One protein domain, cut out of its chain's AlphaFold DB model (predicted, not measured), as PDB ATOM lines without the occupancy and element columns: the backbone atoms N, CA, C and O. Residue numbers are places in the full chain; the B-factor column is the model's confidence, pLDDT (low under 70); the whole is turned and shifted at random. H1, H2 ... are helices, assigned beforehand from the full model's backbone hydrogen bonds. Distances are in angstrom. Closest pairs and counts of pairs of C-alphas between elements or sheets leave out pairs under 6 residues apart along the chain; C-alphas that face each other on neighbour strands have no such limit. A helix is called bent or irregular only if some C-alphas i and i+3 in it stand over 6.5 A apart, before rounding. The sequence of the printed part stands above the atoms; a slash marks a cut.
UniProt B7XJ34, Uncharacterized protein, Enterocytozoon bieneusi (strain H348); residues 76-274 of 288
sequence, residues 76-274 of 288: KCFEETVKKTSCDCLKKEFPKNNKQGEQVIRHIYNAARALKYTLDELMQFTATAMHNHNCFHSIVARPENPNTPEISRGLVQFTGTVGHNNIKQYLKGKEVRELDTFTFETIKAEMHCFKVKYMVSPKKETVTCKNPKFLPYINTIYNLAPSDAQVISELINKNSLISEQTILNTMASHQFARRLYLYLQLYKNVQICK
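Overview. This is residues 76 to 274 of the 288 residues of an uncharacterized protein of Enterocytozoon bieneusi (strain H348) (UniProt B7XJ34). The longest helix, H10, and the many-contact helix H6 stand on opposite sides of H3, and H1, H2, H7 and H8 complete an uneven ring of mostly crossed helices round this core helix. H4 and H5 pack on H6, while H9 folds back on H10. The printed part has 199 residues with ten named helices, H1 to H10 in chain order, and no named strand: its class is all helix. It is compact, with a radius of gyration of the C-alphas of 16.3 A, and rounded, spanning 47 by 42 by 32 A.

Along the chain. H10, residues 257 to 274, is 26.2 A long and ends at C-alpha 274 (-14.368, -39.590, 42.715). H1, residues 76 to 90, is 21.5 A long and begins at C-alpha 76 (-22.306, -32.539, 42.214). H2 has residues 99 to 114, 22.4 A, and H3 residues 119 to 132, 20.0 A. H4 has residues 160 to 168 and H5 176 to 181. H6, residues 184 to 200, is 22.3 A long. H7 has residues 212 to 224, H8 226 to 238 and H9 244 to 253. H7 is irregular: C-alphas 213 and 216 are 7.2 A apart.

Arrangement. H10 touches H3 at a steep tilt of 48 degrees, opposite ways; their closest C-alphas, of Ala 127 and Tyr 263, are 4.9 A apart. It touches H1 at Thr 81 and Asn 269, closest C-alphas 5.2 A apart. H9 and H10 form a hairpin at a shallow tilt of 29 degrees, with closest C-alphas of Met 251 and Ala 257, 5.0 A apart. H7 and H8 form another, at 20 degrees, with closest C-alphas of Tyr 222 and Ala 229, 4.9 A apart. The hub, H6, touches H2, H3, H4, H5 and H7; its closest C-alphas to H2 are those of Ala 111 and Lys 188, 4.9 A apart. H6 and H10 are apart. Every O i to N i+4 pair is within hydrogen-bond range in H1, H2, H3, H4, H8 and H10; the counts are 12 of 13 in H6, 7 of 9 in H7, 5 of 6 in H9 and 0 of 2 in H5, where 3 of 3 O i to N i+3 pairs are within range.

Size, cuts and confidence. The two C-alphas farthest apart, of Glu 144 and Ser 240, are 48.3 A apart. The printed part has no cut. The links H3 to H4, residues 133 to 159, and H6 to H7 are long. Mean pLDDT of the printed part is 85.5; residues 202 to 207, 212, 239 to 243, 253 and 273 to 274 are under 70.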
ATOM      1  N   LYS A  76     -23.381 -33.494  41.934       86.25
ATOM      2  CA  LYS A  76     -22.306 -32.539  42.214       86.25
ATOM      3  C   LYS A  76     -21.030 -32.923  41.468       86.25
ATOM      4  O   LYS A  76     -20.417 -32.089  40.807       86.25
ATOM      5  N   CYS A  77     -20.664 -34.198  41.527       84.75
ATOM      6  CA  CYS A  77     -19.492 -34.715  40.847       84.75
ATOM      7  C   CYS A  77     -19.627 -34.628  39.324       84.75
ATOM      8  O   CYS A  77     -18.653 -34.331  38.628       84.75
ATOM      9  N   PHE A  78     -20.834 -34.847  38.792       89.75
ATOM     10  CA  PHE A  78     -21.112 -34.626  37.378       89.75
ATOM     11  C   PHE A  78     -20.955 -33.147  36.993       89.75
ATOM     12  O   PHE A  78     -20.250 -32.851  36.029       89.75
ATOM     13  N   GLU A  79     -21.537 -32.222  37.759       92.00
ATOM     14  CA  GLU A  79     -21.407 -30.780  37.519       92.00
ATOM     15  C   GLU A  79     -19.943 -30.326  37.494       92.00
ATOM     16  O   GLU A  79     -19.510 -29.672  36.542       92.00
ATOM     17  N   GLU A  80     -19.165 -30.700  38.511       90.94
ATOM     18  CA  GLU A  80     -17.739 -30.370  38.611       90.94
ATOM     19  C   GLU A  80     -16.936 -30.976  37.457       90.94
ATOM     20  O   GLU A  80     -16.094 -30.303  36.859       90.94
ATOM     21  N   THR A  81     -17.242 -32.221  37.084       91.75
ATOM     22  CA  THR A  81     -16.613 -32.899  35.946       91.75
ATOM     23  C   THR A  81     -16.854 -32.153  34.639       91.75
ATOM     24  O   THR A  81     -15.917 -31.952  33.860       91.75
ATOM     25  N   VAL A  82     -18.094 -31.731  34.381       95.19
ATOM     26  CA  VAL A  82     -18.445 -31.012  33.151       95.19
ATOM     27  C   VAL A  82     -17.801 -29.628  33.129       95.19
ATOM     28  O   VAL A  82     -17.217 -29.257  32.112       95.19
ATOM     29  N   LYS A  83     -17.833 -28.892  34.247       93.31
ATOM     30  CA  LYS A  83     -17.179 -27.578  34.379       93.31
ATOM     31  C   LYS A  83     -15.671 -27.677  34.154       93.31
ATOM     32  O   LYS A  83     -15.127 -26.919  33.357       93.31
ATOM     33  N   LYS A  84     -15.005 -28.654  34.772       92.00
ATOM     34  CA  LYS A  84     -13.567 -28.871  34.585       92.00
ATOM     35  C   LYS A  84     -13.232 -29.251  33.143       92.00
ATOM     36  O   LYS A  84     -12.388 -28.619  32.526       92.00
ATOM     37  N   THR A  85     -13.973 -30.192  32.563       93.38
ATOM     38  CA  THR A  85     -13.779 -30.606  31.162       93.38
ATOM     39  C   THR A  85     -14.013 -29.454  30.183       93.38
ATOM     40  O   THR A  85     -13.336 -29.333  29.163       93.38
ATOM     41  N   SER A  86     -14.971 -28.586  30.499       93.12
ATOM     42  CA  SER A  86     -15.232 -27.363  29.758       93.12
ATOM     43  C   SER A  86     -14.020 -26.425  29.786       93.12
ATOM     44  O   SER A  86     -13.584 -25.970  28.723       93.12
ATOM     45  N   CYS A  87     -13.439 -26.198  30.969       90.75
ATOM     46  CA  CYS A  87     -12.219 -25.410  31.138       90.75
ATOM     47  C   CYS A  87     -11.022 -26.004  30.398       90.75
ATOM     48  O   CYS A  87     -10.351 -25.278  29.665       90.75
ATOM     49  N   ASP A  88     -10.795 -27.312  30.537       87.38
ATOM     50  CA  ASP A  88      -9.695 -28.035  29.888       87.38
ATOM     51  C   ASP A  88      -9.793 -27.904  28.355       87.38
ATOM     52  O   ASP A  88      -8.819 -27.575  27.680       87.38
ATOM     53  N   CYS A  89     -11.008 -28.055  27.810       86.44
ATOM     54  CA  CYS A  89     -11.308 -27.915  26.382       86.44
ATOM     55  C   CYS A  89     -10.945 -26.538  25.806       86.44
ATOM     56  O   CYS A  89     -10.395 -26.461  24.706       86.44
ATOM     57  N   LEU A  90     -11.300 -25.450  26.498       86.19
ATOM     58  CA  LEU A  90     -11.103 -24.090  25.981       86.19
ATOM     59  C   LEU A  90      -9.868 -23.382  26.536       86.19
ATOM     60  O   LEU A  90      -9.564 -22.282  26.072       86.19
ATOM     61  N   LYS A  91      -9.170 -23.990  27.501       84.94
ATOM     62  CA  LYS A  91      -8.086 -23.374  28.280       84.94
ATOM     63  C   LYS A  91      -8.520 -22.043  28.910       84.94
ATOM     64  O   LYS A  91      -7.797 -21.050  28.851       84.94
ATOM     65  N   LYS A  92      -9.742 -22.010  29.453       87.38
ATOM     66  CA  LYS A  92     -10.385 -20.821  30.039       87.38
ATOM     67  C   LYS A  92     -11.200 -21.196  31.272       87.38
ATOM     68  O   LYS A  92     -11.662 -22.326  31.389       87.38
ATOM     69  N   GLU A  93     -11.392 -20.247  32.184       87.00
ATOM     70  CA  GLU A  93     -12.292 -20.443  33.323       87.00
ATOM     71  C   GLU A  93     -13.743 -20.609  32.865       87.00
ATOM     72  O   GLU A  93     -14.205 -19.926  31.946       87.00
ATOM     73  N   PHE A  94     -14.486 -21.477  33.558       86.44
ATOM     74  CA  PHE A  94     -15.919 -21.608  33.339       86.44
ATOM     75  C   PHE A  94     -16.599 -20.286  33.729       86.44
ATOM     76  O   PHE A  94     -16.310 -19.754  34.806       86.44
ATOM     77  N   PRO A  95     -17.505 -19.729  32.905       86.00
ATOM     78  CA  PRO A  95     -18.042 -18.403  33.179       86.00
ATOM     79  C   PRO A  95     -18.850 -18.380  34.486       86.00
ATOM     80  O   PRO A  95     -19.852 -19.084  34.621       86.00
ATOM     81  N   LYS A  96     -18.444 -17.514  35.427       78.94
ATOM     82  CA  LYS A  96     -19.003 -17.425  36.794       78.94
ATOM     83  C   LYS A  96     -20.513 -17.152  36.847       78.94
ATOM     84  O   LYS A  96     -21.162 -17.528  37.814       78.94
ATOM     85  N   ASN A  97     -21.077 -16.535  35.804       75.19
ATOM     86  CA  ASN A  97     -22.493 -16.155  35.728       75.19
ATOM     87  C   ASN A  97     -23.309 -16.994  34.724       75.19
ATOM     88  O   ASN A  97     -24.410 -16.597  34.344       75.19
ATOM     89  N   ASN A  98     -22.808 -18.153  34.285       81.62
ATOM     90  CA  ASN A  98     -23.498 -19.013  33.319       81.62
ATOM     91  C   ASN A  98     -24.599 -19.880  33.966       81.62
ATOM     92  O   ASN A  98     -24.574 -21.106  33.871       81.62
ATOM     93  N   LYS A  99     -25.583 -19.244  34.619       85.25
ATOM     94  CA  LYS A  99     -26.695 -19.934  35.306       85.25
ATOM     95  C   LYS A  99     -27.451 -20.888  34.383       85.25
ATOM     96  O   LYS A  99     -27.843 -21.973  34.801       85.25
ATOM     97  N   GLN A 100     -27.639 -20.490  33.125       86.38
ATOM     98  CA  GLN A 100     -28.296 -21.335  32.138       86.38
ATOM     99  C   GLN A 100     -27.463 -22.587  31.840       86.38
ATOM    100  O   GLN A 100     -28.003 -23.688  31.878       86.38
ATOM    101  N   GLY A 101     -26.156 -22.446  31.604       88.75
ATOM    102  CA  GLY A 101     -25.259 -23.586  31.424       88.75
ATOM    103  C   GLY A 101     -25.271 -24.539  32.617       88.75
ATOM    104  O   GLY A 101     -25.383 -25.747  32.429       88.75
ATOM    105  N   GLU A 102     -25.246 -24.016  33.844       91.31
ATOM    106  CA  GLU A 102     -25.365 -24.834  35.059       91.31
ATOM    107  C   GLU A 102     -26.691 -25.600  35.120       91.31
ATOM    108  O   GLU A 102     -26.708 -26.797  35.407       91.31
ATOM    109  N   GLN A 103     -27.802 -24.940  34.789       93.44
ATOM    110  CA  GLN A 103     -29.115 -25.578  34.753       93.44
ATOM    111  C   GLN A 103     -29.195 -26.675  33.684       93.44
ATOM    112  O   GLN A 103     -29.735 -27.747  33.953       93.44
ATOM    113  N   VAL A 104     -28.630 -26.445  32.496       96.19
ATOM    114  CA  VAL A 104     -28.544 -27.466  31.443       96.19
ATOM    115  C   VAL A 104     -27.775 -28.685  31.938       96.19
ATOM    116  O   VAL A 104     -28.247 -29.806  31.761       96.19
ATOM    117  N   ILE A 105     -26.635 -28.494  32.605       96.25
ATOM    118  CA  ILE A 105     -25.840 -29.598  33.160       96.25
ATOM    119  C   ILE A 105     -26.678 -30.419  34.155       96.25
ATOM    120  O   ILE A 105     -26.743 -31.645  34.037       96.25
ATOM    121  N   ARG A 106     -27.406 -29.768  35.072       94.81
ATOM    122  CA  ARG A 106     -28.315 -30.461  36.006       94.81
ATOM    123  C   ARG A 106     -29.427 -31.223  35.298       94.81
ATOM    124  O   ARG A 106     -29.719 -32.367  35.643       94.81
ATOM    125  N   HIS A 107     -30.044 -30.617  34.287       97.31
ATOM    126  CA  HIS A 107     -31.107 -31.266  33.519       97.31
ATOM    127  C   HIS A 107     -30.601 -32.490  32.761       97.31
ATOM    128  O   HIS A 107     -31.300 -33.500  32.749       97.31
ATOM    129  N   ILE A 108     -29.385 -32.446  32.206       98.06
ATOM    130  CA  ILE A 108     -28.741 -33.613  31.582       98.06
ATOM    131  C   ILE A 108     -28.588 -34.742  32.607       98.06
ATOM    132  O   ILE A 108     -28.998 -35.870  32.334       98.06
ATOM    133  N   TYR A 109     -28.058 -34.453  33.799       95.62
ATOM    134  CA  TYR A 109     -27.895 -35.457  34.855       95.62
ATOM    135  C   TYR A 109     -29.230 -36.090  35.269       95.62
ATOM    136  O   TYR A 109     -29.382 -37.315  35.293       95.62
ATOM    137  N   ASN A 110     -30.229 -35.257  35.548       90.62
ATOM    138  CA  ASN A 110     -31.540 -35.718  35.990       90.62
ATOM    139  C   ASN A 110     -32.274 -36.503  34.894       90.62
ATOM    140  O   ASN A 110     -32.918 -37.518  35.179       90.62
ATOM    141  N   ALA A 111     -32.147 -36.089  33.631       95.19
ATOM    142  CA  ALA A 111     -32.714 -36.811  32.499       95.19
ATOM    143  C   ALA A 111     -32.033 -38.175  32.314       95.19
ATOM    144  O   ALA A 111     -32.722 -39.178  32.111       95.19
ATOM    145  N   ALA A 112     -30.709 -38.242  32.484       94.44
ATOM    146  CA  ALA A 112     -29.947 -39.489  32.475       94.44
ATOM    147  C   ALA A 112     -30.480 -40.481  33.519       94.44
ATOM    148  O   ALA A 112     -30.722 -41.648  33.203       94.44
ATOM    149  N   ARG A 113     -30.732 -40.012  34.750       87.25
ATOM    150  CA  ARG A 113     -31.322 -40.834  35.818       87.25
ATOM    151  C   ARG A 113     -32.722 -41.319  35.459       87.25
ATOM    152  O   ARG A 113     -33.005 -42.508  35.594       87.25
ATOM    153  N   ALA A 114     -33.577 -40.426  34.961       87.88
ATOM    154  CA  ALA A 114     -34.940 -40.768  34.557       87.88
ATOM    155  C   ALA A 114     -34.979 -41.810  33.422       87.88
ATOM    156  O   ALA A 114     -35.890 -42.635  33.373       87.88
ATOM    157  N   LEU A 115     -33.988 -41.788  32.528       88.25
ATOM    158  CA  LEU A 115     -33.855 -42.704  31.391       88.25
ATOM    159  C   LEU A 115     -32.938 -43.906  31.671       88.25
ATOM    160  O   LEU A 115     -32.656 -44.684  30.757       88.25
ATOM    161  N   LYS A 116     -32.472 -44.069  32.918       87.25
ATOM    162  CA  LYS A 116     -31.573 -45.152  33.350       87.25
ATOM    163  C   LYS A 116     -30.334 -45.279  32.454       87.25
ATOM    164  O   LYS A 116     -29.996 -46.365  31.983       87.25
ATOM    165  N   TYR A 117     -29.689 -44.151  32.182       88.38
ATOM    166  CA  TYR A 117     -28.436 -44.113  31.437       88.38
ATOM    167  C   TYR A 117     -27.319 -44.816  32.204       88.38
ATOM    168  O   TYR A 117     -27.185 -44.660  33.420       88.38
ATOM    169  N   THR A 118     -26.473 -45.541  31.480       86.12
ATOM    170  CA  THR A 118     -25.155 -45.916  31.993       86.12
ATOM    171  C   THR A 118     -24.238 -44.690  32.028       86.12
ATOM    172  O   THR A 118     -24.487 -43.689  31.351       86.12
ATOM    173  N   LEU A 119     -23.148 -44.765  32.799       84.19
ATOM    174  CA  LEU A 119     -22.144 -43.698  32.817       84.19
ATOM    175  C   LEU A 119     -21.600 -43.426  31.409       84.19
ATOM    176  O   LEU A 119     -21.472 -42.271  31.021       84.19
ATOM    177  N   ASP A 120     -21.343 -44.478  30.632       86.00
ATOM    178  CA  ASP A 120     -20.843 -44.344  29.268       86.00
ATOM    179  C   ASP A 120     -21.817 -43.596  28.363       86.00
ATOM    180  O   ASP A 120     -21.442 -42.618  27.717       86.00
ATOM    181  N   GLU A 121     -23.094 -43.977  28.401       90.56
ATOM    182  CA  GLU A 121     -24.137 -43.290  27.639       90.56
ATOM    183  C   GLU A 121     -24.217 -41.799  28.012       90.56
ATOM    184  O   GLU A 121     -24.363 -40.935  27.143       90.56
ATOM    185  N   LEU A 122     -24.073 -41.480  29.304       93.25
ATOM    186  CA  LEU A 122     -24.076 -40.104  29.791       93.25
ATOM    187  C   LEU A 122     -22.860 -39.321  29.285       93.25
ATOM    188  O   LEU A 122     -23.021 -38.191  28.820       93.25
ATOM    189  N   MET A 123     -21.657 -39.901  29.328       92.38
ATOM    190  CA  MET A 123     -20.443 -39.238  28.835       92.38
ATOM    191  C   MET A 123     -20.510 -38.998  27.325       92.38
ATOM    192  O   MET A 123     -20.169 -37.910  26.867       92.38
ATOM    193  N   GLN A 124     -21.004 -39.964  26.544       93.44
ATOM    194  CA  GLN A 124     -21.157 -39.817  25.092       93.44
ATOM    195  C   GLN A 124     -22.161 -38.714  24.715       93.44
ATOM    196  O   GLN A 124     -21.868 -37.882  23.849       93.44
ATOM    197  N   PHE A 125     -23.325 -38.667  25.379       96.62
ATOM    198  CA  PHE A 125     -24.301 -37.595  25.165       96.62
ATOM    199  C   PHE A 125     -23.719 -36.235  25.565       96.62
ATOM    200  O   PHE A 125     -23.767 -35.280  24.791       96.62
ATOM    201  N   THR A 126     -23.110 -36.156  26.751       97.19
ATOM    202  CA  THR A 126     -22.563 -34.903  27.287       97.19
ATOM    203  C   THR A 126     -21.432 -34.368  26.413       97.19
ATOM    204  O   THR A 126     -21.436 -33.188  26.080       97.19
ATOM    205  N   ALA A 127     -20.513 -35.221  25.953       95.12
ATOM    206  CA  ALA A 127     -19.451 -34.834  25.024       95.12
ATOM    207  C   ALA A 127     -20.003 -34.282  23.703       95.12
ATOM    208  O   ALA A 127     -19.477 -33.306  23.167       95.12
ATOM    209  N   THR A 128     -21.080 -34.884  23.194       95.19
ATOM    210  CA  THR A 128     -21.768 -34.424  21.981       95.19
ATOM    211  C   THR A 128     -22.385 -33.045  22.194       95.19
ATOM    212  O   THR A 128     -22.106 -32.124  21.428       95.19
ATOM    213  N   ALA A 129     -23.148 -32.875  23.273       96.19
ATOM    214  CA  ALA A 129     -23.768 -31.602  23.622       96.19
ATOM    215  C   ALA A 129     -22.725 -30.498  23.856       96.19
ATOM    216  O   ALA A 129     -22.849 -29.396  23.325       96.19
ATOM    217  N   MET A 130     -21.650 -30.804  24.586       95.31
ATOM    218  CA  MET A 130     -20.538 -29.883  24.811       95.31
ATOM    219  C   MET A 130     -19.852 -29.496  23.502       95.31
ATOM    220  O   MET A 130     -19.577 -28.320  23.294       95.31
ATOM    221  N   HIS A 131     -19.583 -30.445  22.604       92.69
ATOM    222  CA  HIS A 131     -18.986 -30.146  21.300       92.69
ATOM    223  C   HIS A 131     -19.840 -29.138  20.516       92.69
ATOM    224  O   HIS A 131     -19.315 -28.142  20.020       92.69
ATOM    225  N   ASN A 132     -21.151 -29.370  20.488       92.06
ATOM    226  CA  ASN A 132     -22.124 -28.556  19.770       92.06
ATOM    227  C   ASN A 132     -22.332 -27.158  20.376       92.06
ATOM    228  O   ASN A 132     -22.560 -26.195  19.653       92.06
ATOM    229  N   HIS A 133     -22.232 -27.035  21.701       92.25
ATOM    230  CA  HIS A 133     -22.524 -25.802  22.445       92.25
ATOM    231  C   HIS A 133     -21.270 -25.169  23.040       92.25
ATOM    232  O   HIS A 133     -21.241 -24.769  24.203       92.25
ATOM    233  N   ASN A 134     -20.195 -25.115  22.253       89.69
ATOM    234  CA  ASN A 134     -18.925 -24.487  22.619       89.69
ATOM    235  C   ASN A 134     -18.409 -24.864  24.025       89.69
ATOM    236  O   ASN A 134     -18.128 -24.013  24.868       89.69
ATOM    237  N   CYS A 135     -18.314 -26.160  24.299       91.69
ATOM    238  CA  CYS A 135     -17.939 -26.716  25.597       91.69
ATOM    239  C   CYS A 135     -18.803 -26.184  26.752       91.69
ATOM    240  O   CYS A 135     -18.322 -26.105  27.869       91.69
ATOM    241  N   PHE A 136     -20.057 -25.796  26.507       93.06
ATOM    242  CA  PHE A 136     -20.963 -25.149  27.468       93.06
ATOM    243  C   PHE A 136     -20.481 -23.804  28.034       93.06
ATOM    244  O   PHE A 136     -21.055 -23.314  29.002       93.06
ATOM    245  N   HIS A 137     -19.485 -23.156  27.420       87.19
ATOM    246  CA  HIS A 137     -19.081 -21.797  27.809       87.19
ATOM    247  C   HIS A 137     -20.108 -20.728  27.423       87.19
ATOM    248  O   HIS A 137     -20.092 -19.633  27.974       87.19
ATOM    249  N   SER A 138     -20.986 -21.021  26.464       82.38
ATOM    250  CA  SER A 138     -22.080 -20.136  26.081       82.38
ATOM    251  C   SER A 138     -23.256 -20.994  25.641       82.38
ATOM    252  O   SER A 138     -23.238 -21.565  24.553       82.38
ATOM    253  N   ILE A 139     -24.246 -21.131  26.524       86.50
ATOM    254  CA  ILE A 139     -25.550 -21.704  26.196       86.50
ATOM    255  C   ILE A 139     -26.555 -20.569  26.308       86.50
ATOM    256  O   ILE A 139     -26.642 -19.924  27.349       86.50
ATOM    257  N   VAL A 140     -27.295 -20.335  25.230       81.50
ATOM    258  CA  VAL A 140     -28.290 -19.265  25.153       81.50
ATOM    259  C   VAL A 140     -29.593 -19.873  24.675       81.50
ATOM    260  O   VAL A 140     -29.625 -20.463  23.594       81.50
ATOM    261  N   ALA A 141     -30.657 -19.730  25.467       82.38
ATOM    262  CA  ALA A 141     -31.987 -20.155  25.048       82.38
ATOM    263  C   ALA A 141     -32.505 -19.251  23.932       82.38
ATOM    264  O   ALA A 141     -32.314 -18.036  23.973       82.38
ATOM    265  N   ARG A 142     -33.177 -19.841  22.944       82.31
ATOM    266  CA  ARG A 142     -33.713 -19.097  21.796       82.31
ATOM    267  C   ARG A 142     -35.176 -19.474  21.528       82.31
ATOM    268  O   ARG A 142     -35.450 -20.150  20.539       82.31
ATOM    269  N   PRO A 143     -36.113 -19.061  22.401       73.81
ATOM    270  CA  PRO A 143     -37.526 -19.439  22.291       73.81
ATOM    271  C   PRO A 143     -38.218 -18.843  21.055       73.81
ATOM    272  O   PRO A 143     -39.109 -19.468  20.489       73.81
ATOM    273  N   GLU A 144     -37.760 -17.677  20.597       78.56
ATOM    274  CA  GLU A 144     -38.371 -16.916  19.494       78.56
ATOM    275  C   GLU A 144     -38.003 -17.440  18.097       78.56
ATOM    276  O   GLU A 144     -38.431 -16.901  17.076       78.56
ATOM    277  N   ASN A 145     -37.164 -18.470  18.016       78.00
ATOM    278  CA  ASN A 145     -36.640 -18.926  16.741       78.00
ATOM    279  C   ASN A 145     -37.731 -19.575  15.861       78.00
ATOM    280  O   ASN A 145     -38.539 -20.370  16.353       78.00
ATOM    281  N   PRO A 146     -37.722 -19.321  14.537       81.00
ATOM    282  CA  PRO A 146     -38.694 -19.915  13.629       81.00
ATOM    283  C   PRO A 146     -38.516 -21.438  13.552       81.00
ATOM    284  O   PRO A 146     -37.403 -21.970  13.631       81.00
ATOM    285  N   ASN A 147     -39.625 -22.157  13.390       81.62
ATOM    286  CA  ASN A 147     -39.640 -23.618  13.325       81.62
ATOM    287  C   ASN A 147     -39.263 -24.120  11.915       81.62
ATOM    288  O   ASN A 147     -40.086 -24.713  11.220       81.62
ATOM    289  N   THR A 148     -38.034 -23.836  11.469       85.50
ATOM    290  CA  THR A 148     -37.525 -24.240  10.147       85.50
ATOM    291  C   THR A 148     -36.514 -25.394  10.249       85.50
ATOM    292  O   THR A 148     -35.642 -25.362  11.123       85.50
ATOM    293  N   PRO A 149     -36.577 -26.407   9.356       84.62
ATOM    294  CA  PRO A 149     -35.634 -27.535   9.339       84.62
ATOM    295  C   PRO A 149     -34.175 -27.157   9.063       84.62
ATOM    296  O   PRO A 149     -33.271 -27.922   9.380       84.62
ATOM    297  N   GLU A 150     -33.933 -25.992   8.467       86.44
ATOM    298  CA  GLU A 150     -32.591 -25.500   8.127       86.44
ATOM    299  C   GLU A 150     -31.766 -25.127   9.360       86.44
ATOM    300  O   GLU A 150     -30.537 -25.109   9.305       86.44
ATOM    301  N   ILE A 151     -32.428 -24.851  10.487       88.12
ATOM    302  CA  ILE A 151     -31.750 -24.443  11.708       88.12
ATOM    303  C   ILE A 151     -31.568 -25.654  12.625       88.12
ATOM    304  O   ILE A 151     -32.513 -26.376  12.951       88.12
ATOM    305  N   SER A 152     -30.330 -25.852  13.066       91.38
ATOM    306  CA  SER A 152     -29.959 -26.852  14.063       91.38
ATOM    307  C   SER A 152     -30.557 -26.520  15.432       91.38
ATOM    308  O   SER A 152     -30.435 -25.388  15.902       91.38
ATOM    309  N   ARG A 153     -31.190 -27.504  16.083       93.81
ATOM    310  CA  ARG A 153     -31.916 -27.306  17.354       93.81
ATOM    311  C   ARG A 153     -31.432 -28.212  18.482       93.81
ATOM    312  O   ARG A 153     -31.103 -29.376  18.246       93.81
ATOM    313  N   GLY A 154     -31.459 -27.692  19.708       95.50
ATOM    314  CA  GLY A 154     -31.194 -28.458  20.929       95.50
ATOM    315  C   GLY A 154     -29.726 -28.787  21.183       95.50
ATOM    316  O   GLY A 154     -28.820 -28.345  20.472       95.50
ATOM    317  N   LEU A 155     -29.471 -29.578  22.219       96.44
ATOM    318  CA  LEU A 155     -28.141 -30.044  22.617       96.44
ATOM    319  C   LEU A 155     -27.469 -30.920  21.555       96.44
ATOM    320  O   LEU A 155     -26.272 -30.772  21.296       96.44
ATOM    321  N   VAL A 156     -28.229 -31.798  20.904       95.06
ATOM    322  CA  VAL A 156     -27.707 -32.689  19.852       95.06
ATOM    323  C   VAL A 156     -27.535 -31.956  18.517       95.06
ATOM    324  O   VAL A 156     -26.813 -32.455  17.657       95.06
ATOM    325  N   GLN A 157     -28.105 -30.750  18.377       93.44
ATOM    326  CA  GLN A 157     -28.134 -29.975  17.131       93.44
ATOM    327  C   GLN A 157     -28.814 -30.771  16.010       93.44
ATOM    328  O   GLN A 157     -28.216 -31.069  14.983       93.44
ATOM    329  N   PHE A 158     -30.082 -31.142  16.213       92.94
ATOM    330  CA  PHE A 158     -30.877 -31.801  15.177       92.94
ATOM    331  C   PHE A 158     -31.045 -30.856  13.982       92.94
ATOM    332  O   PHE A 158     -31.700 -29.820  14.099       92.94
ATOM    333  N   THR A 159     -30.460 -31.226  12.844       90.00
ATOM    334  CA  THR A 159     -30.419 -30.406  11.623       90.00
ATOM    335  C   THR A 159     -31.149 -31.093  10.476       90.00
ATOM    336  O   THR A 159     -31.116 -32.321  10.335       90.00
ATOM    337  N   GLY A 160     -31.789 -30.293   9.628       90.25
ATOM    338  CA  GLY A 160     -32.471 -30.752   8.430       90.25
ATOM    339  C   GLY A 160     -33.753 -31.525   8.724       90.25
ATOM    340  O   GLY A 160     -34.080 -31.884   9.860       90.25
ATOM    341  N   THR A 161     -34.478 -31.844   7.655       90.62
ATOM    342  CA  THR A 161     -35.750 -32.573   7.723       90.62
ATOM    343  C   THR A 161     -35.609 -33.921   8.429       90.62
ATOM    344  O   THR A 161     -36.458 -34.286   9.240       90.62
ATOM    345  N   VAL A 162     -34.519 -34.652   8.173       89.44
ATOM    346  CA  VAL A 162     -34.271 -35.967   8.784       89.44
ATOM    347  C   VAL A 162     -34.041 -35.845  10.292       89.44
ATOM    348  O   VAL A 162     -34.685 -36.558  11.063       89.44
ATOM    349  N   GLY A 163     -33.172 -34.925  10.729       90.06
ATOM    350  CA  GLY A 163     -32.896 -34.702  12.149       90.06
ATOM    351  C   GLY A 163     -34.142 -34.251  12.908       90.06
ATOM    352  O   GLY A 163     -34.482 -34.826  13.941       90.06
ATOM    353  N   HIS A 164     -34.879 -33.291  12.347       93.31
ATOM    354  CA  HIS A 164     -36.129 -32.794  12.926       93.31
ATOM    355  C   HIS A 164     -37.198 -33.891  13.009       93.31
ATOM    356  O   HIS A 164     -37.867 -34.026  14.032       93.31
ATOM    357  N   ASN A 165     -37.342 -34.732  11.983       90.81
ATOM    358  CA  ASN A 165     -38.292 -35.847  12.021       90.81
ATOM    359  C   ASN A 165     -37.900 -36.923  13.041       90.81
ATOM    360  O   ASN A 165     -38.779 -37.491  13.690       90.81
ATOM    361  N   ASN A 166     -36.601 -37.171  13.240       91.12
ATOM    362  CA  ASN A 166     -36.133 -38.119  14.251       91.12
ATOM    363  C   ASN A 166     -36.555 -37.713  15.667       91.12
ATOM    364  O   ASN A 166     -36.991 -38.584  16.424       91.12
ATOM    365  N   ILE A 167     -36.454 -36.426  16.013       95.25
ATOM    366  CA  ILE A 167     -36.741 -35.936  17.368       95.25
ATOM    367  C   ILE A 167     -38.239 -35.705  17.634       95.25
ATOM    368  O   ILE A 167     -38.681 -35.888  18.768       95.25
ATOM    369  N   LYS A 168     -39.051 -35.398  16.608       93.12
ATOM    370  CA  LYS A 168     -40.501 -35.126  16.744       93.12
ATOM    371  C   LYS A 168     -41.263 -36.184  17.548       93.12
ATOM    372  O   LYS A 168     -42.051 -35.837  18.420       93.12
ATOM    373  N   GLN A 169     -40.995 -37.468  17.309       91.88
ATOM    374  CA  GLN A 169     -41.674 -38.569  18.014       91.88
ATOM    375  C   GLN A 169     -41.404 -38.596  19.532       91.88
ATOM    376  O   GLN A 169     -42.176 -39.181  20.284       91.88
ATOM    377  N   TYR A 170     -40.324 -37.961  19.995       94.81
ATOM    378  CA  TYR A 170     -39.954 -37.914  21.412       94.81
ATOM    379  C   TYR A 170     -40.459 -36.652  22.116       94.81
ATOM    380  O   TYR A 170     -40.474 -36.610  23.345       94.81
ATOM    381  N   LEU A 171     -40.901 -35.644  21.359       91.31
ATOM    382  CA  LEU A 171     -41.279 -34.332  21.880       91.31
ATOM    383  C   LEU A 171     -42.695 -34.259  22.469       91.31
ATOM    384  O   LEU A 171     -43.083 -33.209  22.967       91.31
ATOM    385  N   LYS A 172     -43.463 -35.358  22.479       86.62
ATOM    386  CA  LYS A 172     -44.806 -35.441  23.100       86.62
ATOM    387  C   LYS A 172     -45.732 -34.260  22.741       86.62
ATOM    388  O   LYS A 172     -46.403 -33.709  23.607       86.62
ATOM    389  N   GLY A 173     -45.742 -33.856  21.470       81.81
ATOM    390  CA  GLY A 173     -46.564 -32.743  20.976       81.81
ATOM    391  C   GLY A 173     -45.903 -31.361  21.030       81.81
ATOM    392  O   GLY A 173     -46.481 -30.415  20.506       81.81
ATOM    393  N   LYS A 174     -44.695 -31.237  21.597       86.94
ATOM    394  CA  LYS A 174     -43.873 -30.019  21.526       86.94
ATOM    395  C   LYS A 174     -43.284 -29.816  20.134       86.94
ATOM    396  O   LYS A 174     -43.006 -30.776  19.407       86.94
ATOM    397  N   GLU A 175     -43.028 -28.562  19.786       91.12
ATOM    398  CA  GLU A 175     -42.380 -28.217  18.522       91.12
ATOM    399  C   GLU A 175     -40.856 -28.375  18.592       91.12
ATOM    400  O   GLU A 175     -40.240 -28.211  19.642       91.12
ATOM    401  N   VAL A 176     -40.209 -28.644  17.452       91.38
ATOM    402  CA  VAL A 176     -38.747 -28.848  17.404       91.38
ATOM    403  C   VAL A 176     -37.981 -27.591  17.833       91.38
ATOM    404  O   VAL A 176     -36.933 -27.700  18.466       91.38
ATOM    405  N   ARG A 177     -38.513 -26.388  17.573       91.88
ATOM    406  CA  ARG A 177     -37.922 -25.136  18.079       91.88
ATOM    407  C   ARG A 177     -37.833 -25.071  19.607       91.88
ATOM    408  O   ARG A 177     -36.925 -24.427  20.121       91.88
ATOM    409  N   GLU A 178     -38.706 -25.771  20.341       92.81
ATOM    410  CA  GLU A 178     -38.668 -25.775  21.808       92.81
ATOM    411  C   GLU A 178     -37.406 -26.445  22.359       92.81
ATOM    412  O   GLU A 178     -37.062 -26.234  23.518       92.81
ATOM    413  N   LEU A 179     -36.671 -27.216  21.555       94.50
ATOM    414  CA  LEU A 179     -35.390 -27.783  21.972       94.50
ATOM    415  C   LEU A 179     -34.384 -26.708  22.414       94.50
ATOM    416  O   LEU A 179     -33.644 -26.928  23.370       94.50
ATOM    417  N   ASP A 180     -34.429 -25.516  21.809       93.62
ATOM    418  CA  ASP A 180     -33.566 -24.382  22.168       93.62
ATOM    419  C   ASP A 180     -33.976 -23.707  23.492       93.62
ATOM    420  O   ASP A 180     -33.369 -22.717  23.894       93.62
ATOM    421  N   THR A 181     -35.000 -24.207  24.192       92.19
ATOM    422  CA  THR A 181     -35.355 -23.753  25.550       92.19
ATOM    423  C   THR A 181     -34.595 -24.507  26.640       92.19
ATOM    424  O   THR A 181     -34.541 -24.043  27.776       92.19
ATOM    425  N   PHE A 182     -33.995 -25.658  26.307       94.44
ATOM    426  CA  PHE A 182     -33.197 -26.482  27.223       94.44
ATOM    427  C   PHE A 182     -33.893 -26.836  28.551       94.44
ATOM    428  O   PHE A 182     -33.255 -26.959  29.597       94.44
ATOM    429  N   THR A 183     -35.215 -27.006  28.528       94.50
ATOM    430  CA  THR A 183     -35.969 -27.511  29.681       94.50
ATOM    431  C   THR A 183     -35.621 -28.969  29.985       94.50
ATOM    432  O   THR A 183     -35.150 -29.706  29.118       94.50
ATOM    433  N   PHE A 184     -35.928 -29.425  31.202       95.00
ATOM    434  CA  PHE A 184     -35.790 -30.836  31.569       95.00
ATOM    435  C   PHE A 184     -36.494 -31.775  30.574       95.00
ATOM    436  O   PHE A 184     -35.905 -32.763  30.147       95.00
ATOM    437  N   GLU A 185     -37.726 -31.459  30.164       96.44
ATOM    438  CA  GLU A 185     -38.502 -32.318  29.259       96.44
ATOM    439  C   GLU A 185     -37.929 -32.353  27.841       96.44
ATOM    440  O   GLU A 185     -37.876 -33.421  27.230       96.44
ATOM    441  N   THR A 186     -37.455 -31.217  27.318       96.12
ATOM    442  CA  THR A 186     -36.826 -31.192  25.990       96.12
ATOM    443  C   THR A 186     -35.486 -31.919  26.017       96.12
ATOM    444  O   THR A 186     -35.271 -32.787  25.180       96.12
ATOM    445  N   ILE A 187     -34.648 -31.698  27.036       97.81
ATOM    446  CA  ILE A 187     -33.381 -32.428  27.213       97.81
ATOM    447  C   ILE A 187     -33.625 -33.932  27.374       97.81
ATOM    448  O   ILE A 187     -32.948 -34.741  26.744       97.81
ATOM    449  N   LYS A 188     -34.627 -34.338  28.161       97.12
ATOM    450  CA  LYS A 188     -35.011 -35.747  28.308       97.12
ATOM    451  C   LYS A 188     -35.479 -36.354  26.984       97.12
ATOM    452  O   LYS A 188     -35.123 -37.495  26.694       97.12
ATOM    453  N   ALA A 189     -36.232 -35.616  26.168       97.62
ATOM    454  CA  ALA A 189     -36.609 -36.057  24.827       97.62
ATOM    455  C   ALA A 189     -35.384 -36.208  23.908       97.62
ATOM    456  O   ALA A 189     -35.252 -37.234  23.239       97.62
ATOM    457  N   GLU A 190     -34.458 -35.241  23.919       98.00
ATOM    458  CA  GLU A 190     -33.209 -35.304  23.149       98.00
ATOM    459  C   GLU A 190     -32.352 -36.499  23.548       98.00
ATOM    460  O   GLU A 190     -31.887 -37.237  22.682       98.00
ATOM    461  N   MET A 191     -32.180 -36.725  24.851       97.88
ATOM    462  CA  MET A 191     -31.457 -37.878  25.371       97.88
ATOM    463  C   MET A 191     -32.139 -39.172  24.922       97.88
ATOM    464  O   MET A 191     -31.508 -40.008  24.278       97.88
ATOM    465  N   HIS A 192     -33.445 -39.318  25.143       97.00
ATOM    466  CA  HIS A 192     -34.157 -40.528  24.729       97.00
ATOM    467  C   HIS A 192     -33.999 -40.805  23.224       97.00
ATOM    468  O   HIS A 192     -33.657 -41.926  22.837       97.00
ATOM    469  N   CYS A 193     -34.141 -39.772  22.389       96.69
ATOM    470  CA  CYS A 193     -33.866 -39.862  20.960       96.69
ATOM    471  C   CYS A 193     -32.424 -40.291  20.687       96.69
ATOM    472  O   CYS A 193     -32.202 -41.184  19.874       96.69
ATOM    473  N   PHE A 194     -31.446 -39.692  21.364       96.25
ATOM    474  CA  PHE A 194     -30.031 -39.972  21.162       96.25
ATOM    475  C   PHE A 194     -29.678 -41.434  21.451       96.25
ATOM    476  O   PHE A 194     -29.035 -42.094  20.632       96.25
ATOM    477  N   LYS A 195     -30.166 -41.971  22.574       94.00
ATOM    478  CA  LYS A 195     -29.969 -43.377  22.943       94.00
ATOM    479  C   LYS A 195     -30.572 -44.316  21.906       94.00
ATOM    480  O   LYS A 195     -29.883 -45.195  21.397       94.00
ATOM    481  N   VAL A 196     -31.838 -44.113  21.550       93.00
ATOM    482  CA  VAL A 196     -32.531 -45.017  20.625       93.00
ATOM    483  C   VAL A 196     -31.964 -44.902  19.212       93.00
ATOM    484  O   VAL A 196     -31.655 -45.917  18.599       93.00
ATOM    485  N   LYS A 197     -31.811 -43.680  18.691       91.12
ATOM    486  CA  LYS A 197     -31.463 -43.446  17.284       91.12
ATOM    487  C   LYS A 197     -29.980 -43.567  16.988       91.12
ATOM    488  O   LYS A 197     -29.662 -44.037  15.897       91.12
ATOM    489  N   TYR A 198     -29.097 -43.189  17.909       90.75
ATOM    490  CA  TYR A 198     -27.661 -43.150  17.629       90.75
ATOM    491  C   TYR A 198     -26.873 -44.234  18.361       90.75
ATOM    492  O   TYR A 198     -25.975 -44.808  17.758       90.75
ATOM    493  N   MET A 199     -27.221 -44.580  19.603       89.81
ATOM    494  CA  MET A 199     -26.461 -45.583  20.369       89.81
ATOM    495  C   MET A 199     -26.907 -47.020  20.093       89.81
ATOM    496  O   MET A 199     -26.071 -47.904  19.926       89.81
ATOM    497  N   VAL A 200     -28.222 -47.259  20.068       85.06
ATOM    498  CA  VAL A 200     -28.797 -48.613  19.991       85.06
ATOM    499  C   VAL A 200     -29.122 -49.035  18.558       85.06
ATOM    500  O   VAL A 200     -29.105 -50.230  18.265       85.06
ATOM    501  N   SER A 201     -29.406 -48.089  17.655       79.69
ATOM    502  CA  SER A 201     -29.767 -48.414  16.270       79.69
ATOM    503  C   SER A 201     -28.723 -49.315  15.601       79.69
ATOM    504  O   SER A 201     -27.531 -48.975  15.606       79.69
ATOM    505  N   PRO A 202     -29.156 -50.421  14.966       67.50
ATOM    506  CA  PRO A 202     -28.258 -51.268  14.203       67.50
ATOM    507  C   PRO A 202     -27.623 -50.462  13.070       67.50
ATOM    508  O   PRO A 202     -28.273 -49.651  12.405       67.50
ATOM    509  N   LYS A 203     -26.329 -50.688  12.861       66.94
ATOM    510  CA  LYS A 203     -25.588 -50.033  11.790       66.94
ATOM    511  C   LYS A 203     -25.937 -50.621  10.437       66.94
ATOM    512  O   LYS A 203     -26.092 -51.832  10.311       66.94
ATOM    513  N   LYS A 204     -25.936 -49.764   9.416       60.97
ATOM    514  CA  LYS A 204     -25.977 -50.195   8.015       60.97
ATOM    515  C   LYS A 204     -24.607 -50.634   7.488       60.97
ATOM    516  O   LYS A 204     -24.554 -51.489   6.617       60.97
ATOM    517  N   GLU A 205     -23.517 -50.094   8.038       66.12
ATOM    518  CA  GLU A 205     -22.149 -50.350   7.572       66.12
ATOM    519  C   GLU A 205     -21.184 -50.631   8.733       66.12
ATOM    520  O   GLU A 205     -21.318 -50.101   9.843       66.12
ATOM    521  N   THR A 206     -20.182 -51.472   8.482       62.06
ATOM    522  CA  THR A 206     -19.143 -51.810   9.457       62.06
ATOM    523  C   THR A 206     -18.066 -50.735   9.499       62.06
ATOM    524  O   THR A 206     -17.364 -50.508   8.518       62.06
ATOM    525  N   VAL A 207     -17.878 -50.118  10.668       67.44
ATOM    526  CA  VAL A 207     -16.714 -49.260  10.920       67.44
ATOM    527  C   VAL A 207     -15.587 -50.122  11.468       67.44
ATOM    528  O   VAL A 207     -15.726 -50.710  12.542       67.44
ATOM    529  N   THR A 208     -14.468 -50.185  10.753       71.44
ATOM    530  CA  THR A 208     -13.266 -50.891  11.209       71.44
ATOM    531  C   THR A 208     -12.661 -50.151  12.395       71.44
ATOM    532  O   THR A 208     -12.135 -49.066  12.204       71.44
ATOM    533  N   CYS A 209     -12.694 -50.713  13.605       71.88
ATOM    534  CA  CYS A 209     -11.991 -50.163  14.769       71.88
ATOM    535  C   CYS A 209     -11.145 -51.247  15.438       71.88
ATOM    536  O   CYS A 209     -11.679 -52.211  15.983       71.88
ATOM    537  N   LYS A 210      -9.820 -51.069  15.433       70.88
ATOM    538  CA  LYS A 210      -8.852 -51.998  16.035       70.88
ATOM    539  C   LYS A 210      -8.975 -52.076  17.553       70.88
ATOM    540  O   LYS A 210      -8.650 -53.108  18.130       70.88
ATOM    541  N   ASN A 211      -9.420 -51.002  18.210       71.00
ATOM    542  CA  ASN A 211      -9.634 -50.997  19.652       71.00
ATOM    543  C   ASN A 211     -11.116 -51.263  19.973       71.00
ATOM    544  O   ASN A 211     -11.930 -50.336  19.891       71.00
ATOM    545  N   PRO A 212     -11.496 -52.487  20.388       69.94
ATOM    546  CA  PRO A 212     -12.896 -52.828  20.637       69.94
ATOM    547  C   PRO A 212     -13.534 -51.996  21.761       69.94
ATOM    548  O   PRO A 212     -14.753 -51.856  21.787       69.94
ATOM    549  N   LYS A 213     -12.740 -51.380  22.653       71.56
ATOM    550  CA  LYS A 213     -13.257 -50.501  23.718       71.56
ATOM    551  C   LYS A 213     -13.878 -49.210  23.178       71.56
ATOM    552  O   LYS A 213     -14.784 -48.673  23.801       71.56
ATOM    553  N   PHE A 214     -13.417 -48.725  22.025       76.75
ATOM    554  CA  PHE A 214     -13.978 -47.537  21.374       76.75
ATOM    555  C   PHE A 214     -15.128 -47.855  20.427       76.75
ATOM    556  O   PHE A 214     -15.788 -46.931  19.955       76.75
ATOM    557  N   LEU A 215     -15.385 -49.136  20.154       79.75
ATOM    558  CA  LEU A 215     -16.396 -49.532  19.187       79.75
ATOM    559  C   LEU A 215     -17.778 -48.945  19.533       79.75
ATOM    560  O   LEU A 215     -18.342 -48.306  18.652       79.75
ATOM    561  N   PRO A 216     -18.298 -49.008  20.778       82.69
ATOM    562  CA  PRO A 216     -19.585 -48.385  21.106       82.69
ATOM    563  C   PRO A 216     -19.621 -46.875  20.827       82.69
ATOM    564  O   PRO A 216     -20.568 -46.390  20.218       82.69
ATOM    565  N   TYR A 217     -18.565 -46.143  21.192       85.62
ATOM    566  CA  TYR A 217     -18.463 -44.705  20.931       85.62
ATOM    567  C   TYR A 217     -18.446 -44.395  19.431       85.62
ATOM    568  O   TYR A 217     -19.241 -43.591  18.948       85.62
ATOM    569  N   ILE A 218     -17.583 -45.069  18.667       86.88
ATOM    570  CA  ILE A 218     -17.501 -44.899  17.210       86.88
ATOM    571  C   ILE A 218     -18.832 -45.259  16.554       86.88
ATOM    572  O   ILE A 218     -19.224 -44.628  15.577       86.88
ATOM    573  N   ASN A 219     -19.542 -46.255  17.085       87.38
ATOM    574  CA  ASN A 219     -20.860 -46.626  16.597       87.38
ATOM    575  C   ASN A 219     -21.865 -45.487  16.746       87.38
ATOM    576  O   ASN A 219     -22.518 -45.133  15.763       87.38
ATOM    577  N   THR A 220     -21.920 -44.880  17.928       89.81
ATOM    578  CA  THR A 220     -22.756 -43.710  18.188       89.81
ATOM    579  C   THR A 220     -22.399 -42.551  17.268       89.81
ATOM    580  O   THR A 220     -23.284 -41.978  16.634       89.81
ATOM    581  N   ILE A 221     -21.106 -42.224  17.150       88.75
ATOM    582  CA  ILE A 221     -20.671 -41.114  16.297       88.75
ATOM    583  C   ILE A 221     -20.975 -41.397  14.834       88.75
ATOM    584  O   ILE A 221     -21.392 -40.487  14.140       88.75
ATOM    585  N   TYR A 222     -20.846 -42.635  14.364       88.81
ATOM    586  CA  TYR A 222     -21.159 -42.961  12.976       88.81
ATOM    587  C   TYR A 222     -22.641 -42.733  12.664       88.81
ATOM    588  O   TYR A 222     -22.969 -42.138  11.645       88.81
ATOM    589  N   ASN A 223     -23.539 -43.141  13.564       87.81
ATOM    590  CA  ASN A 223     -24.974 -42.913  13.390       87.81
ATOM    591  C   ASN A 223     -25.355 -41.420  13.472       87.81
ATOM    592  O   ASN A 223     -26.389 -41.027  12.932       87.81
ATOM    593  N   LEU A 224     -24.548 -40.603  14.155       87.75
ATOM    594  CA  LEU A 224     -24.769 -39.165  14.317       87.75
ATOM    595  C   LEU A 224     -24.145 -38.332  13.181       87.75
ATOM    596  O   LEU A 224     -24.793 -37.446  12.634       87.75
ATOM    597  N   ALA A 225     -22.882 -38.602  12.863       85.38
ATOM    598  CA  ALA A 225     -22.017 -37.875  11.942       85.38
ATOM    599  C   ALA A 225     -20.982 -38.852  11.328       85.38
ATOM    600  O   ALA A 225     -19.872 -39.003  11.854       85.38
ATOM    601  N   PRO A 226     -21.324 -39.541  10.221       85.50
ATOM    602  CA  PRO A 226     -20.471 -40.569   9.614       85.50
ATOM    603  C   PRO A 226     -19.054 -40.093   9.261       85.50
ATOM    604  O   PRO A 226     -18.091 -40.833   9.469       85.50
ATOM    605  N   SER A 227     -18.912 -38.851   8.785       82.94
ATOM    606  CA  SER A 227     -17.617 -38.222   8.483       82.94
ATOM    607  C   SER A 227     -16.702 -38.164   9.708       82.94
ATOM    608  O   SER A 227     -15.525 -38.510   9.636       82.94
ATOM    609  N   ASP A 228     -17.255 -37.794  10.863       83.00
ATOM    610  CA  ASP A 228     -16.509 -37.671  12.117       83.00
ATOM    611  C   ASP A 228     -16.023 -39.044  12.577       83.00
ATOM    612  O   ASP A 228     -14.894 -39.200  13.047       83.00
ATOM    613  N   ALA A 229     -16.877 -40.058  12.426       86.12
ATOM    614  CA  ALA A 229     -16.557 -41.422  12.810       86.12
ATOM    615  C   ALA A 229     -15.411 -42.006  11.982       86.12
ATOM    616  O   ALA A 229     -14.604 -42.748  12.537       86.12
ATOM    617  N   GLN A 230     -15.305 -41.662  10.694       85.38
ATOM    618  CA  GLN A 230     -14.185 -42.082   9.846       85.38
ATOM    619  C   GLN A 230     -12.863 -41.492  10.351       85.38
ATOM    620  O   GLN A 230     -11.936 -42.247  10.641       85.38
ATOM    621  N   VAL A 231     -12.807 -40.175  10.572       84.38
ATOM    622  CA  VAL A 231     -11.605 -39.487  11.083       84.38
ATOM    623  C   VAL A 231     -11.183 -40.039  12.448       84.38
ATOM    624  O   VAL A 231     -10.012 -40.351  12.675       84.38
ATOM    625  N   ILE A 232     -12.141 -40.205  13.363       82.50
ATOM    626  CA  ILE A 232     -11.892 -40.756  14.701       82.50
ATOM    627  C   ILE A 232     -11.407 -42.207  14.612       82.50
ATOM    628  O   ILE A 232     -10.474 -42.593  15.318       82.50
ATOM    629  N   SER A 233     -12.021 -43.011  13.747       84.56
ATOM    630  CA  SER A 233     -11.634 -44.404  13.549       84.56
ATOM    631  C   SER A 233     -10.211 -44.523  13.005       84.56
ATOM    632  O   SER A 233      -9.408 -45.293  13.530       84.56
ATOM    633  N   GLU A 234      -9.847 -43.713  12.010       84.50
ATOM    634  CA  GLU A 234      -8.480 -43.662  11.496       84.50
ATOM    635  C   GLU A 234      -7.469 -43.277  12.572       84.50
ATOM    636  O   GLU A 234      -6.433 -43.933  12.698       84.50
ATOM    637  N   LEU A 235      -7.781 -42.253  13.372       80.44
ATOM    638  CA  LEU A 235      -6.944 -41.829  14.490       80.44
ATOM    639  C   LEU A 235      -6.706 -42.988  15.468       80.44
ATOM    640  O   LEU A 235      -5.566 -43.240  15.859       80.44
ATOM    641  N   ILE A 236      -7.762 -43.725  15.820       78.06
ATOM    642  CA  ILE A 236      -7.684 -44.878  16.724       78.06
ATOM    643  C   ILE A 236      -6.923 -46.049  16.085       78.06
ATOM    644  O   ILE A 236      -6.169 -46.740  16.763       78.06
ATOM    645  N   ASN A 237      -7.072 -46.275  14.781       81.31
ATOM    646  CA  ASN A 237      -6.456 -47.403  14.076       81.31
ATOM    647  C   ASN A 237      -4.971 -47.204  13.753       81.31
ATOM    648  O   ASN A 237      -4.237 -48.195  13.622       81.31
ATOM    649  N   LYS A 238      -4.545 -45.946  13.573       76.88
ATOM    650  CA  LYS A 238      -3.156 -45.551  13.289       76.88
ATOM    651  C   LYS A 238      -2.285 -45.550  14.548       76.88
ATOM    652  O   LYS A 238      -1.073 -45.683  14.436       76.88
ATOM    653  N   ASN A 239      -2.887 -45.446  15.734       63.44
ATOM    654  CA  ASN A 239      -2.160 -45.269  16.987       63.44
ATOM    655  C   ASN A 239      -2.436 -46.418  17.965       63.44
ATOM    656  O   ASN A 239      -3.564 -46.624  18.400       63.44
ATOM    657  N   SER A 240      -1.386 -47.131  18.379       57.81
ATOM    658  CA  SER A 240      -1.475 -48.128  19.460       57.81
ATOM    659  C   SER A 240      -1.749 -47.486  20.830       57.81
ATOM    660  O   SER A 240      -2.327 -48.117  21.718       57.81
ATOM    661  N   LEU A 241      -1.361 -46.217  20.989       57.75
ATOM    662  CA  LEU A 241      -1.618 -45.352  22.135       57.75
ATOM    663  C   LEU A 241      -2.007 -43.962  21.628       57.75
ATOM    664  O   LEU A 241      -1.232 -43.327  20.921       57.75
ATOM    665  N   ILE A 242      -3.192 -43.478  22.001       61.38
ATOM    666  CA  ILE A 242      -3.633 -42.122  21.660       61.38
ATOM    667  C   ILE A 242      -3.338 -41.224  22.858       61.38
ATOM    668  O   ILE A 242      -3.982 -41.349  23.905       61.38
ATOM    669  N   SER A 243      -2.338 -40.356  22.706       66.31
ATOM    670  CA  SER A 243      -2.011 -39.333  23.700       66.31
ATOM    671  C   SER A 243      -2.945 -38.128  23.571       66.31
ATOM    672  O   SER A 243      -3.501 -37.880  22.498       66.31
ATOM    673  N   GLU A 244      -3.077 -37.342  24.641       70.06
ATOM    674  CA  GLU A 244      -3.821 -36.079  24.602       70.06
ATOM    675  C   GLU A 244      -3.292 -35.144  23.500       70.06
ATOM    676  O   GLU A 244      -4.071 -34.607  22.713       70.06
ATOM    677  N   GLN A 245      -1.965 -35.042  23.355       70.62
ATOM    678  CA  GLN A 245      -1.324 -34.220  22.328       70.62
ATOM    679  C   GLN A 245      -1.678 -34.673  20.904       70.62
ATOM    680  O   GLN A 245      -1.916 -33.839  20.032       70.62
ATOM    681  N   THR A 246      -1.766 -35.983  20.658       70.56
ATOM    682  CA  THR A 246      -2.171 -36.524  19.350       70.56
ATOM    683  C   THR A 246      -3.588 -36.066  18.981       70.56
ATOM    684  O   THR A 246      -3.852 -35.697  17.835       70.56
ATOM    685  N   ILE A 247      -4.498 -36.048  19.958       75.12
ATOM    686  CA  ILE A 247      -5.885 -35.610  19.756       75.12
ATOM    687  C   ILE A 247      -5.936 -34.104  19.523       75.12
ATOM    688  O   ILE A 247      -6.583 -33.669  18.574       75.12
ATOM    689  N   LEU A 248      -5.215 -33.317  20.324       75.00
ATOM    690  CA  LEU A 248      -5.136 -31.862  20.172       75.00
ATOM    691  C   LEU A 248      -4.563 -31.454  18.803       75.00
ATOM    692  O   LEU A 248      -5.111 -30.571  18.146       75.00
ATOM    693  N   ASN A 249      -3.524 -32.142  18.322       73.94
ATOM    694  CA  ASN A 249      -2.975 -31.916  16.981       73.94
ATOM    695  C   ASN A 249      -3.999 -32.253  15.882       73.94
ATOM    696  O   ASN A 249      -4.112 -31.540  14.886       73.94
ATOM    697  N   THR A 250      -4.789 -33.313  16.076       74.81
ATOM    698  CA  THR A 250      -5.870 -33.677  15.145       74.81
ATOM    699  C   THR A 250      -7.001 -32.646  15.181       74.81
ATOM    700  O   THR A 250      -7.534 -32.291  14.136       74.81
ATOM    701  N   MET A 251      -7.331 -32.093  16.352       74.94
ATOM    702  CA  MET A 251      -8.345 -31.041  16.508       74.94
ATOM    703  C   MET A 251      -8.024 -29.768  15.726       74.94
ATOM    704  O   MET A 251      -8.948 -29.121  15.240       74.94
ATOM    705  N   ALA A 252      -6.741 -29.421  15.589       70.62
ATOM    706  CA  ALA A 252      -6.313 -28.251  14.826       70.62
ATOM    707  C   ALA A 252      -6.685 -28.348  13.336       70.62
ATOM    708  O   ALA A 252      -6.949 -27.331  12.702       70.62
ATOM    709  N   SER A 253      -6.741 -29.568  12.792       67.75
ATOM    710  CA  SER A 253      -7.121 -29.833  11.398       67.75
ATOM    711  C   SER A 253      -8.565 -30.324  11.245       67.75
ATOM    712  O   SER A 253      -9.164 -30.145  10.191       67.75
ATOM    713  N   HIS A 254      -9.146 -30.912  12.294       73.31
ATOM    714  CA  HIS A 254     -10.470 -31.528  12.273       73.31
ATOM    715  C   HIS A 254     -11.215 -31.223  13.574       73.31
ATOM    716  O   HIS A 254     -11.071 -31.930  14.575       73.31
ATOM    717  N   GLN A 255     -12.077 -30.201  13.558       73.88
ATOM    718  CA  GLN A 255     -12.837 -29.760  14.740       73.88
ATOM    719  C   GLN A 255     -13.656 -30.888  15.396       73.88
ATOM    720  O   GLN A 255     -13.924 -30.849  16.597       73.88
ATOM    721  N   PHE A 256     -14.001 -31.933  14.645       73.50
ATOM    722  CA  PHE A 256     -14.734 -33.107  15.123       73.50
ATOM    723  C   PHE A 256     -13.943 -33.979  16.112       73.50
ATOM    724  O   PHE A 256     -14.540 -34.608  16.990       73.50
ATOM    725  N   ALA A 257     -12.604 -33.936  16.086       77.25
ATOM    726  CA  ALA A 257     -11.771 -34.575  17.109       77.25
ATOM    727  C   ALA A 257     -12.008 -33.979  18.513       77.25
ATOM    728  O   ALA A 257     -11.739 -34.641  19.517       77.25
ATOM    729  N   ARG A 258     -12.612 -32.781  18.605       82.88
ATOM    730  CA  ARG A 258     -13.041 -32.169  19.873       82.88
ATOM    731  C   ARG A 258     -14.054 -33.039  20.609       82.88
ATOM    732  O   ARG A 258     -14.018 -33.083  21.831       82.88
ATOM    733  N   ARG A 259     -14.946 -33.744  19.900       87.38
ATOM    734  CA  ARG A 259     -15.940 -34.623  20.537       87.38
ATOM    735  C   ARG A 259     -15.265 -35.817  21.216       87.38
ATOM    736  O   ARG A 259     -15.607 -36.137  22.350       87.38
ATOM    737  N   LEU A 260     -14.250 -36.401  20.565       85.94
ATOM    738  CA  LEU A 260     -13.415 -37.443  21.169       85.94
ATOM    739  C   LEU A 260     -12.651 -36.884  22.371       85.94
ATOM    740  O   LEU A 260     -12.714 -37.474  23.440       85.94
ATOM    741  N   TYR A 261     -11.991 -35.733  22.229       86.62
ATOM    742  CA  TYR A 261     -11.293 -35.082  23.341       86.62
ATOM    743  C   TYR A 261     -12.207 -34.900  24.559       86.62
ATOM    744  O   TYR A 261     -11.881 -35.355  25.651       86.62
ATOM    745  N   LEU A 262     -13.389 -34.313  24.356       91.25
ATOM    746  CA  LEU A 262     -14.374 -34.080  25.409       91.25
ATOM    747  C   LEU A 262     -14.833 -35.366  26.082       91.25
ATOM    748  O   LEU A 262     -14.877 -35.433  27.305       91.25
ATOM    749  N   TYR A 263     -15.140 -36.390  25.291       89.44
ATOM    750  CA  TYR A 263     -15.517 -37.700  25.801       89.44
ATOM    751  C   TYR A 263     -14.438 -38.274  26.731       89.44
ATOM    752  O   TYR A 263     -14.740 -38.697  27.847       89.44
ATOM    753  N   LEU A 264     -13.169 -38.218  26.325       84.56
ATOM    754  CA  LEU A 264     -12.056 -38.727  27.129       84.56
ATOM    755  C   LEU A 264     -11.810 -37.883  28.389       84.56
ATOM    756  O   LEU A 264     -11.582 -38.442  29.463       84.56
ATOM    757  N   GLN A 265     -11.882 -36.553  28.276       86.56
ATOM    758  CA  GLN A 265     -11.690 -35.644  29.409       86.56
ATOM    759  C   GLN A 265     -12.804 -35.779  30.447       86.56
ATOM    760  O   GLN A 265     -12.512 -35.802  31.639       86.56
ATOM    761  N   LEU A 266     -14.058 -35.959  30.022       90.00
ATOM    762  CA  LEU A 266     -15.168 -36.230  30.936       90.00
ATOM    763  C   LEU A 266     -14.874 -37.474  31.783       90.00
ATOM    764  O   LEU A 266     -14.974 -37.432  33.006       90.00
ATOM    765  N   TYR A 267     -14.414 -38.559  31.158       82.06
ATOM    766  CA  TYR A 267     -14.022 -39.773  31.873       82.06
ATOM    767  C   TYR A 267     -12.851 -39.567  32.839       82.06
ATOM    768  O   TYR A 267     -12.917 -40.019  33.986       82.06
ATOM    769  N   LYS A 268     -11.793 -38.880  32.396       80.75
ATOM    770  CA  LYS A 268     -10.640 -38.526  33.239       80.75
ATOM    771  C   LYS A 268     -11.092 -37.721  34.461       80.75
ATOM    772  O   LYS A 268     -10.732 -38.044  35.591       80.75
ATOM    773  N   ASN A 269     -11.942 -36.721  34.250       83.50
ATOM    774  CA  ASN A 269     -12.412 -35.827  35.298       83.50
ATOM    775  C   ASN A 269     -13.429 -36.489  36.247       83.50
ATOM    776  O   ASN A 269     -13.350 -36.232  37.448       83.50
ATOM    777  N   VAL A 270     -14.261 -37.437  35.784       81.31
ATOM    778  CA  VAL A 270     -15.067 -38.299  36.677       81.31
ATOM    779  C   VAL A 270     -14.166 -39.079  37.639       81.31
ATOM    780  O   VAL A 270     -14.453 -39.158  38.836       81.31
ATOM    781  N   GLN A 271     -13.081 -39.677  37.135       73.62
ATOM    782  CA  GLN A 271     -12.163 -40.456  37.971       73.62
ATOM    783  C   GLN A 271     -11.484 -39.581  39.030       73.62
ATOM    784  O   GLN A 271     -11.392 -39.990  40.188       73.62
ATOM    785  N   ILE A 272     -11.049 -38.375  38.653       70.44
ATOM    786  CA  ILE A 272     -10.439 -37.407  39.576       70.44
ATOM    787  C   ILE A 272     -11.447 -36.971  40.640       70.44
ATOM    788  O   ILE A 272     -11.155 -37.057  41.832       70.44
ATOM    789  N   CYS A 273     -12.648 -36.567  40.225       67.31
ATOM    790  CA  CYS A 273     -13.702 -36.139  41.136       67.31
ATOM    791  C   CYS A 273     -14.009 -37.217  42.191       67.31
ATOM    792  O   CYS A 273     -14.035 -36.942  43.387       67.31
ATOM    793  N   LYS A 274     -14.132 -38.483  41.779       61.62
ATOM    794  CA  LYS A 274     -14.368 -39.590  42.715       61.62
ATOM    795  C   LYS A 274     -13.198 -39.891  43.648       61.62
ATOM    796  O   LYS A 274     -13.433 -40.267  44.796       61.62
TER     797      LYS A 274